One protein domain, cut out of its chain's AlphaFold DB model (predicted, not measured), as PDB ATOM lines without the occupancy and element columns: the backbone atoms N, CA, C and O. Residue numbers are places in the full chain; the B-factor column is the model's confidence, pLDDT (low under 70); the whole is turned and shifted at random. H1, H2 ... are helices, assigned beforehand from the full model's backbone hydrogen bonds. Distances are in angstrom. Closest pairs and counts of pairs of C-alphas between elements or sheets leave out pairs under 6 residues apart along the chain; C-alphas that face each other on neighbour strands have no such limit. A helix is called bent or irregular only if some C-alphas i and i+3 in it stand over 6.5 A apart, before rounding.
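This is residues 67 to 82 and 90 to 145 of the 146 residues of an uncharacterized protein of Maribacter sp. ACAM166 (UniProt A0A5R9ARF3). A long, kinked helix, H3, starts beside the midpart of a second helix, H2, and runs away from it as an arm, while a third helix, H1, meets the first part of H3 with its last turn. The three make a loose, open frame, with H1 and H2 apart from each other; the far part of H3 with the residues after it, 137 to 145, sticks out at one end, and residues 90 to 99 stick out as well. The printed part has 72 residues, with three named helices in the order H1, H2, H3 along the chain and no named strand, and its class is all helix. It is loose, with a radius of gyration of the C-alphas of 14.8 A, and elongated, with spans of 48 by 28 by 22 A.

The longest helix, H3, residues 120 to 143, touches both other helices. H2, residues 97 to 114, touches H3 with residues 103 to 107 alone, and H3 touches H2 with residues 120 to 123 alone. Their closest C-alphas, those of Ala 107 and Arg 120, are 5.5 A apart. The two helices run opposite ways at a steep tilt of 56 degrees. H1, residues 67 to 80, touches H3 with residues 78 to 79 alone, and H3 touches H1 with residues 122 to 126 alone. Their closest C-alphas, those of Leu 79 and Lys 126, are 6.8 A apart. The lines of H1 and H3 are about perpendicular, at 80 degrees. H1 and H2 are apart. In H1 and H2 each O i to N i+4 pair is within hydrogen-bond range; in H3 18 of 20 are.

H3 begins at C-alpha 120, at (7.599, -41.691, 8.714), and ends at C-alpha 143, at (36.765, -49.811, 1.074), 31.2 A away. It has a kink of 43 degrees near residue 135 and is irregular there, with C-alphas 134 and 137 7.1 A apart. H2 measures 25.2 A from C-alpha 97 to C-alpha 114. H1 begins at C-alpha 67, at (2.708, -65.024, 10.253), and measures 20.1 A to C-alpha 80.

The two C-alphas farthest apart, those of Tyr 112 and Lys 145, are 48.2 A from each other. Without the stretches that stand free, the body has 53 residues and spans 34 by 25 by 18 A. Residues 83 to 89 are not printed, and C-alphas 82 and 90 are 17.4 A apart across this cut, which lies in the link from H1 to H2. The link from H2 to H3, five residues, is tight. The mean pLDDT of the printed part is 93.1, and no printed residue is under 70.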
ATOM      1  N   ASN A  67       1.622 -65.719  10.948       92.44
ATOM      2  CA  ASN A  67       2.708 -65.024  10.253       92.44
ATOM      3  C   ASN A  67       2.504 -63.505  10.182       92.44
ATOM      4  O   ASN A  67       3.469 -62.750  10.269       92.44
ATOM      5  N   GLU A  68       1.268 -63.046  10.003       91.81
ATOM      6  CA  GLU A  68       0.957 -61.616   9.932       91.81
ATOM      7  C   GLU A  68       1.089 -60.975  11.308       91.81
ATOM      8  O   GLU A  68       1.706 -59.921  11.430       91.81
ATOM      9  N   ARG A  69       0.605 -61.659  12.354       89.44
ATOM     10  CA  ARG A  69       0.812 -61.234  13.743       89.44
ATOM     11  C   ARG A  69       2.292 -61.102  14.061       89.44
ATOM     12  O   ARG A  69       2.705 -60.061  14.555       89.44
ATOM     13  N   LYS A  70       3.091 -62.109  13.693       92.94
ATOM     14  CA  LYS A  70       4.543 -62.070  13.873       92.94
ATOM     15  C   LYS A  70       5.166 -60.851  13.189       92.94
ATOM     16  O   LYS A  70       5.935 -60.148  13.823       92.94
ATOM     17  N   LYS A  71       4.800 -60.552  11.937       93.62
ATOM     18  CA  LYS A  71       5.318 -59.367  11.227       93.62
ATOM     19  C   LYS A  71       4.972 -58.055  11.924       93.62
ATOM     20  O   LYS A  71       5.800 -57.151  11.938       93.62
ATOM     21  N   VAL A  72       3.758 -57.941  12.466       91.88
ATOM     22  CA  VAL A  72       3.360 -56.758  13.237       91.88
ATOM     23  C   VAL A  72       4.225 -56.656  14.487       91.88
ATOM     24  O   VAL A  72       4.867 -55.632  14.669       91.88
ATOM     25  N   THR A  73       4.333 -57.724  15.279       91.44
ATOM     26  CA  THR A  73       5.162 -57.742  16.494       91.44
ATOM     27  C   THR A  73       6.633 -57.437  16.206       91.44
ATOM     28  O   THR A  73       7.222 -56.599  16.881       91.44
ATOM     29  N   ASP A  74       7.217 -58.043  15.169       93.75
ATOM     30  CA  ASP A  74       8.601 -57.787  14.756       93.75
ATOM     31  C   ASP A  74       8.800 -56.304  14.388       93.75
ATOM     32  O   ASP A  74       9.825 -55.704  14.715       93.75
ATOM     33  N   PHE A  75       7.808 -55.690  13.735       93.69
ATOM     34  CA  PHE A  75       7.832 -54.267  13.407       93.69
ATOM     35  C   PHE A  75       7.700 -53.372  14.646       93.69
ATOM     36  O   PHE A  75       8.386 -52.357  14.736       93.69
ATOM     37  N   GLU A  76       6.862 -53.741  15.617       92.44
ATOM     38  CA  GLU A  76       6.770 -53.020  16.891       92.44
ATOM     39  C   GLU A  76       8.097 -53.060  17.652       92.44
ATOM     40  O   GLU A  76       8.613 -52.010  18.031       92.44
ATOM     41  N   MET A  77       8.700 -54.245  17.779       92.12
ATOM     42  CA  MET A  77      10.014 -54.407  18.406       92.12
ATOM     43  C   MET A  77      11.096 -53.595  17.685       92.12
ATOM     44  O   MET A  77      11.943 -52.970  18.319       92.12
ATOM     45  N   PHE A  78      11.060 -53.573  16.352       93.75
ATOM     46  CA  PHE A  78      11.982 -52.779  15.545       93.75
ATOM     47  C   PHE A  78      11.868 -51.273  15.823       93.75
ATOM     48  O   PHE A  78      12.887 -50.582  15.866       93.75
ATOM     49  N   LEU A  79      10.653 -50.757  16.021       92.69
ATOM     50  CA  LEU A  79      10.423 -49.342  16.315       92.69
ATOM     51  C   LEU A  79      10.834 -48.949  17.736       92.69
ATOM     52  O   LEU A  79      11.274 -47.819  17.943       92.69
ATOM     53  N   GLU A  80      10.711 -49.867  18.691       90.38
ATOM     54  CA  GLU A  80      11.079 -49.655  20.096       90.38
ATOM     55  C   GLU A  80      12.600 -49.741  20.331       90.38
ATOM     56  O   GLU A  80      13.106 -49.226  21.326       90.38
ATOM     57  N   GLN A  81      13.357 -50.344  19.409       89.06
ATOM     58  CA  GLN A  81      14.801 -50.513  19.551       89.06
ATOM     59  C   GLN A  81      15.581 -49.228  19.228       89.06
ATOM     60  O   GLN A  81      15.771 -48.885  18.061       89.06
ATOM     61  N   ASP A  82      16.122 -48.550  20.239       87.62
ATOM     62  CA  ASP A  82      17.078 -47.443  20.077       87.62
ATOM     63  C   ASP A  82      18.518 -47.954  19.902       87.62
ATOM     64  O   ASP A  82      19.113 -48.493  20.833       87.62
ATOM     65  N   GLN A  90      19.968 -33.220  11.548       92.00
ATOM     66  CA  GLN A  90      18.969 -32.992  10.500       92.00
ATOM     67  C   GLN A  90      19.624 -33.041   9.124       92.00
ATOM     68  O   GLN A  90      20.615 -32.361   8.869       92.00
ATOM     69  N   PHE A  91      19.022 -33.794   8.211       92.81
ATOM     70  CA  PHE A  91      19.426 -33.821   6.813       92.81
ATOM     71  C   PHE A  91      18.199 -33.920   5.908       92.81
ATOM     72  O   PHE A  91      17.127 -34.368   6.320       92.81
ATOM     73  N   ILE A  92      18.357 -33.480   4.663       91.88
ATOM     74  CA  ILE A  92      17.315 -33.535   3.639       91.88
ATOM     75  C   ILE A  92      17.767 -34.527   2.575       91.88
ATOM     76  O   ILE A  92      18.889 -34.447   2.083       91.88
ATOM     77  N   PHE A  93      16.879 -35.436   2.189       93.38
ATOM     78  CA  PHE A  93      17.116 -36.369   1.096       93.38
ATOM     79  C   PHE A  93      15.865 -36.500   0.232       93.38
ATOM     80  O   PHE A  93      14.770 -36.081   0.613       93.38
ATOM     81  N   ARG A  94      16.040 -37.050  -0.969       94.75
ATOM     82  CA  ARG A  94      14.952 -37.287  -1.916       94.75
ATOM     83  C   ARG A  94      14.664 -38.781  -1.987       94.75
ATOM     84  O   ARG A  94      15.588 -39.586  -2.033       94.75
ATOM     85  N   LEU A  95      13.384 -39.121  -2.039       94.62
ATOM     86  CA  LEU A  95      12.889 -40.470  -2.287       94.62
ATOM     87  C   LEU A  95      12.027 -40.476  -3.542       94.62
ATOM     88  O   LEU A  95      11.509 -39.437  -3.962       94.62
ATOM     89  N   SER A  96      11.839 -41.660  -4.124       97.25
ATOM     90  CA  SER A  96      10.782 -41.838  -5.111       97.25
ATOM     91  C   SER A  96       9.422 -41.548  -4.468       97.25
ATOM     92  O   SER A  96       9.210 -41.805  -3.280       97.25
ATOM     93  N   LYS A  97       8.488 -41.018  -5.265       96.81
ATOM     94  CA  LYS A  97       7.142 -40.664  -4.795       96.81
ATOM     95  C   LYS A  97       6.436 -41.858  -4.146       96.81
ATOM     96  O   LYS A  97       5.925 -41.725  -3.042       96.81
ATOM     97  N   THR A  98       6.478 -43.022  -4.793       97.31
ATOM     98  CA  THR A  98       5.870 -44.258  -4.282       97.31
ATOM     99  C   THR A  98       6.445 -44.647  -2.921       97.31
ATOM    100  O   THR A  98       5.692 -44.865  -1.982       97.31
ATOM    101  N   CYS A  99       7.774 -44.634  -2.781       95.62
ATOM    102  CA  CYS A  99       8.436 -44.964  -1.521       95.62
ATOM    103  C   CYS A  99       8.013 -44.006  -0.396       95.62
ATOM    104  O   CYS A  99       7.663 -44.442   0.697       95.62
ATOM    105  N   PHE A 100       7.986 -42.701  -0.678       95.69
ATOM    106  CA  PHE A 100       7.526 -41.702   0.283       95.69
ATOM    107  C   PHE A 100       6.071 -41.941   0.722       95.69
ATOM    108  O   PHE A 100       5.783 -41.946   1.919       95.69
ATOM    109  N   GLU A 101       5.164 -42.169  -0.231       97.12
ATOM    110  CA  GLU A 101       3.745 -42.410   0.048       97.12
ATOM    111  C   GLU A 101       3.509 -43.694   0.847       97.12
ATOM    112  O   GLU A 101       2.645 -43.712   1.726       97.12
ATOM    113  N   ASP A 102       4.267 -44.756   0.579       96.88
ATOM    114  CA  ASP A 102       4.132 -46.027   1.290       96.88
ATOM    115  C   ASP A 102       4.538 -45.894   2.763       96.88
ATOM    116  O   ASP A 102       3.821 -46.374   3.645       96.88
ATOM    117  N   TYR A 103       5.622 -45.168   3.059       96.44
ATOM    118  CA  TYR A 103       6.003 -44.867   4.443       96.44
ATOM    119  C   TYR A 103       4.983 -43.971   5.155       96.44
ATOM    120  O   TYR A 103       4.695 -44.192   6.332       96.44
ATOM    121  N   GLU A 104       4.416 -42.980   4.462       96.25
ATOM    122  CA  GLU A 104       3.377 -42.107   5.024       96.25
ATOM    123  C   GLU A 104       2.109 -42.904   5.374       96.25
ATOM    124  O   GLU A 104       1.557 -42.766   6.471       96.25
ATOM    125  N   LYS A 105       1.672 -43.792   4.470       96.50
ATOM    126  CA  LYS A 105       0.528 -44.686   4.695       96.50
ATOM    127  C   LYS A 105       0.795 -45.661   5.832       96.50
ATOM    128  O   LYS A 105      -0.089 -45.856   6.662       96.50
ATOM    129  N   LEU A 106       1.995 -46.241   5.901       95.62
ATOM    130  CA  LEU A 106       2.378 -47.152   6.978       95.62
ATOM    131  C   LEU A 106       2.345 -46.449   8.338       95.62
ATOM    132  O   LEU A 106       1.712 -46.958   9.258       95.62
ATOM    133  N   ALA A 107       2.960 -45.267   8.453       96.06
ATOM    134  CA  ALA A 107       2.941 -44.479   9.686       96.06
ATOM    135  C   ALA A 107       1.505 -44.128  10.105       96.06
ATOM    136  O   ALA A 107       1.120 -44.315  11.258       96.06
ATOM    137  N   SER A 108       0.683 -43.683   9.151       95.00
ATOM    138  CA  SER A 108      -0.720 -43.336   9.398       95.00
ATOM    139  C   SER A 108      -1.545 -44.542   9.852       95.00
ATOM    140  O   SER A 108      -2.288 -44.454  10.830       95.00
ATOM    141  N   ALA A 109      -1.398 -45.684   9.174       93.06
ATOM    142  CA  ALA A 109      -2.087 -46.921   9.519       93.06
ATOM    143  C   ALA A 109      -1.650 -47.437  10.891       93.06
ATOM    144  O   ALA A 109      -2.505 -47.805  11.691       93.06
ATOM    145  N   TYR A 110      -0.350 -47.409  11.185       91.88
ATOM    146  CA  TYR A 110       0.198 -47.794  12.482       91.88
ATOM    147  C   TYR A 110      -0.379 -46.923  13.602       91.88
ATOM    148  O   TYR A 110      -0.915 -47.441  14.576       91.88
ATOM    149  N   ASN A 111      -0.385 -45.602  13.425       92.12
ATOM    150  CA  ASN A 111      -0.908 -44.690  14.440       92.12
ATOM    151  C   ASN A 111      -2.408 -44.874  14.682       92.12
ATOM    152  O   ASN A 111      -2.856 -44.915  15.824       92.12
ATOM    153  N   TYR A 112      -3.189 -45.002  13.607       91.19
ATOM    154  CA  TYR A 112      -4.640 -45.138  13.708       91.19
ATOM    155  C   TYR A 112      -5.068 -46.511  14.231       91.19
ATOM    156  O   TYR A 112      -5.982 -46.611  15.045       91.19
ATOM    157  N   LYS A 113      -4.436 -47.584  13.742       89.25
ATOM    158  CA  LYS A 113      -4.835 -48.959  14.060       89.25
ATOM    159  C   LYS A 113      -4.229 -49.468  15.354       89.25
ATOM    160  O   LYS A 113      -4.885 -50.270  16.002       89.25
ATOM    161  N   LEU A 114      -3.020 -49.025  15.705       84.12
ATOM    162  CA  LEU A 114      -2.276 -49.504  16.871       84.12
ATOM    163  C   LEU A 114      -2.155 -48.449  17.981       84.12
ATOM    164  O   LEU A 114      -1.429 -48.660  18.945       84.12
ATOM    165  N   ASN A 115      -2.857 -47.312  17.865       84.75
ATOM    166  CA  ASN A 115      -2.907 -46.234  18.868       84.75
ATOM    167  C   ASN A 115      -1.523 -45.789  19.397       84.75
ATOM    168  O   ASN A 115      -1.385 -45.304  20.521       84.75
ATOM    169  N   LYS A 116      -0.480 -45.962  18.582       86.94
ATOM    170  CA  LYS A 116       0.899 -45.563  18.867       86.94
ATOM    171  C   LYS A 116       1.221 -44.271  18.112       86.94
ATOM    172  O   LYS A 116       0.490 -43.857  17.218       86.94
ATOM    173  N   LYS A 117       2.298 -43.586  18.500       91.19
ATOM    174  CA  LYS A 117       2.749 -42.350  17.842       91.19
ATOM    175  C   LYS A 117       4.076 -42.593  17.144       91.19
ATOM    176  O   LYS A 117       5.115 -42.616  17.793       91.19
ATOM    177  N   VAL A 118       4.027 -42.749  15.828       93.88
ATOM    178  CA  VAL A 118       5.186 -42.977  14.963       93.88
ATOM    179  C   VAL A 118       5.085 -42.073  13.745       93.88
ATOM    180  O   VAL A 118       4.046 -41.993  13.090       93.88
ATOM    181  N   SER A 119       6.170 -41.376  13.419       94.00
ATOM    182  CA  SER A 119       6.277 -40.635  12.163       94.00
ATOM    183  C   SER A 119       6.992 -41.464  11.096       94.00
ATOM    184  O   SER A 119       7.787 -42.354  11.405       94.00
ATOM    185  N   ARG A 120       6.801 -41.117   9.816       94.75
ATOM    186  CA  ARG A 120       7.599 -41.691   8.714       94.75
ATOM    187  C   ARG A 120       9.106 -41.567   8.964       94.75
ATOM    188  O   ARG A 120       9.865 -42.469   8.634       94.75
ATOM    189  N   ASN A 121       9.524 -40.458   9.581       93.75
ATOM    190  CA  ASN A 121      10.923 -40.173   9.859       93.75
ATOM    191  C   ASN A 121      11.471 -41.131  10.915       93.75
ATOM    192  O   ASN A 121      12.647 -41.466  10.857       93.75
ATOM    193  N   ASP A 122      10.643 -41.583  11.858       93.19
ATOM    194  CA  ASP A 122      11.057 -42.583  12.840       93.19
ATOM    195  C   ASP A 122      11.303 -43.927  12.165       93.19
ATOM    196  O   ASP A 122      12.370 -44.504  12.352       93.19
ATOM    197  N   ILE A 123      10.388 -44.360  11.292       95.31
ATOM    198  CA  ILE A 123      10.552 -45.599  10.517       95.31
ATOM    199  C   ILE A 123      11.819 -45.530   9.651       95.31
ATOM    200  O   ILE A 123      12.654 -46.434   9.693       95.31
ATOM    201  N   MET A 124      11.990 -44.443   8.891       94.94
ATOM    202  CA  MET A 124      13.151 -44.256   8.014       94.94
ATOM    203  C   MET A 124      14.459 -44.217   8.801       94.94
ATOM    204  O   MET A 124      15.437 -44.836   8.389       94.94
ATOM    205  N   ARG A 125      14.482 -43.533   9.950       93.50
ATOM    206  CA  ARG A 125      15.660 -43.474  10.815       93.50
ATOM    207  C   ARG A 125      16.053 -44.868  11.292       93.50
ATOM    208  O   ARG A 125      17.188 -45.265  11.069       93.50
ATOM    209  N   LYS A 126      15.112 -45.645  11.840       94.88
ATOM    210  CA  LYS A 126      15.375 -47.022  12.293       94.88
ATOM    211  C   LYS A 126      15.905 -47.912  11.168       94.88
ATOM    212  O   LYS A 126      16.785 -48.740  11.397       94.88
ATOM    213  N   ALA A 127      15.400 -47.735   9.946       94.25
ATOM    214  CA  ALA A 127      15.857 -48.499   8.786       94.25
ATOM    215  C   ALA A 127      17.301 -48.145   8.398       94.25
ATOM    216  O   ALA A 127      18.104 -49.038   8.131       94.25
ATOM    217  N   LEU A 128      17.644 -46.853   8.413       94.12
ATOM    218  CA  LEU A 128      19.003 -46.380   8.150       94.12
ATOM    219  C   LEU A 128      19.983 -46.816   9.244       94.12
ATOM    220  O   LEU A 128      21.076 -47.268   8.922       94.12
ATOM    221  N   GLU A 129      19.582 -46.749  10.514       94.38
ATOM    222  CA  GLU A 129      20.384 -47.226  11.648       94.38
ATOM    223  C   GLU A 129      20.671 -48.732  11.532       94.38
ATOM    224  O   GLU A 129      21.806 -49.169  11.719       94.38
ATOM    225  N   LEU A 130      19.666 -49.529  11.149       93.44
ATOM    226  CA  LEU A 130      19.830 -50.967  10.924       93.44
ATOM    227  C   LEU A 130      20.800 -51.267   9.773       93.44
ATOM    228  O   LEU A 130      21.623 -52.176   9.885       93.44
ATOM    229  N   PHE A 131      20.696 -50.534   8.662       94.19
ATOM    230  CA  PHE A 131      21.624 -50.682   7.540       94.19
ATOM    231  C   PHE A 131      23.043 -50.248   7.921       94.19
ATOM    232  O   PHE A 131      24.018 -50.894   7.533       94.19
ATOM    233  N   HIS A 132      23.169 -49.188   8.719       94.12
ATOM    234  CA  HIS A 132      24.457 -48.711   9.192       94.12
ATOM    235  C   HIS A 132      25.183 -49.773  10.025       94.12
ATOM    236  O   HIS A 132      26.323 -50.123   9.717       94.12
ATOM    237  N   GLU A 133      24.503 -50.332  11.027       90.75
ATOM    238  CA  GLU A 133      25.059 -51.373  11.895       90.75
ATOM    239  C   GLU A 133      25.454 -52.634  11.118       90.75
ATOM    240  O   GLU A 133      26.511 -53.205  11.368       90.75
ATOM    241  N   LYS A 134      24.619 -53.062  10.162       90.69
ATOM    242  CA  LYS A 134      24.829 -54.322   9.436       90.69
ATOM    243  C   LYS A 134      25.809 -54.237   8.279       90.69
ATOM    244  O   LYS A 134      26.322 -55.271   7.875       90.69
ATOM    245  N   SER A 135      25.970 -53.070   7.664       93.25
ATOM    246  CA  SER A 135      26.622 -52.991   6.353       93.25
ATOM    247  C   SER A 135      27.593 -51.836   6.235       93.25
ATOM    248  O   SER A 135      28.660 -52.019   5.665       93.25
ATOM    249  N   VAL A 136      27.270 -50.652   6.764       92.62
ATOM    250  CA  VAL A 136      28.133 -49.477   6.561       92.62
ATOM    251  C   VAL A 136      29.481 -49.653   7.249       92.62
ATOM    252  O   VAL A 136      30.495 -49.339   6.634       92.62
ATOM    253  N   MET A 137      29.513 -50.182   8.476       89.31
ATOM    254  CA  MET A 137      30.783 -50.392   9.185       89.31
ATOM    255  C   MET A 137      31.690 -51.382   8.446       89.31
ATOM    256  O   MET A 137      32.841 -51.066   8.163       89.31
ATOM    257  N   GLU A 138      31.145 -52.532   8.046       90.88
ATOM    258  CA  GLU A 138      31.898 -53.558   7.317       90.88
ATOM    259  C   GLU A 138      32.373 -53.058   5.946       90.88
ATOM    260  O   GLU A 138      33.536 -53.226   5.579       90.88
ATOM    261  N   LEU A 139      31.490 -52.406   5.184       93.56
ATOM    262  CA  LEU A 139      31.835 -51.880   3.865       93.56
ATOM    263  C   LEU A 139      32.894 -50.788   3.951       93.56
ATOM    264  O   LEU A 139      33.768 -50.737   3.091       93.56
ATOM    265  N   LYS A 140      32.835 -49.937   4.978       93.75
ATOM    266  CA  LYS A 140      33.848 -48.910   5.202       93.75
ATOM    267  C   LYS A 140      35.223 -49.544   5.414       93.75
ATOM    268  O   LYS A 140      36.156 -49.177   4.713       93.75
ATOM    269  N   ASP A 141      35.316 -50.557   6.273       92.62
ATOM    270  CA  ASP A 141      36.576 -51.267   6.534       92.62
ATOM    271  C   ASP A 141      37.130 -51.986   5.294       92.62
ATOM    272  O   ASP A 141      38.341 -52.172   5.164       92.62
ATOM    273  N   ILE A 142      36.260 -52.452   4.396       94.94
ATOM    274  CA  ILE A 142      36.665 -53.068   3.126       94.94
ATOM    275  C   ILE A 142      37.159 -52.002   2.147       94.94
ATOM    276  O   ILE A 142      38.200 -52.196   1.525       94.94
ATOM    277  N   ILE A 143      36.428 -50.895   2.005       94.75
ATOM    278  CA  ILE A 143      36.765 -49.811   1.074       94.75
ATOM    279  C   ILE A 143      38.050 -49.101   1.503       94.75
ATOM    280  O   ILE A 143      38.869 -48.811   0.644       94.75
ATOM    281  N   ASP A 144      38.275 -48.894   2.802       92.81
ATOM    282  CA  ASP A 144      39.493 -48.253   3.324       92.81
ATOM    283  C   ASP A 144      40.775 -49.068   3.036       92.81
ATOM    284  O   ASP A 144      41.885 -48.557   3.175       92.81
ATOM    285  N   LYS A 145      40.641 -50.341   2.636       93.31
ATOM    286  CA  LYS A 145      41.763 -51.198   2.209       93.31
ATOM    287  C   LYS A 145      42.094 -51.083   0.718       93.31
ATOM    288  O   LYS A 145      43.117 -51.636   0.315       93.31
TER     289      LYS A 145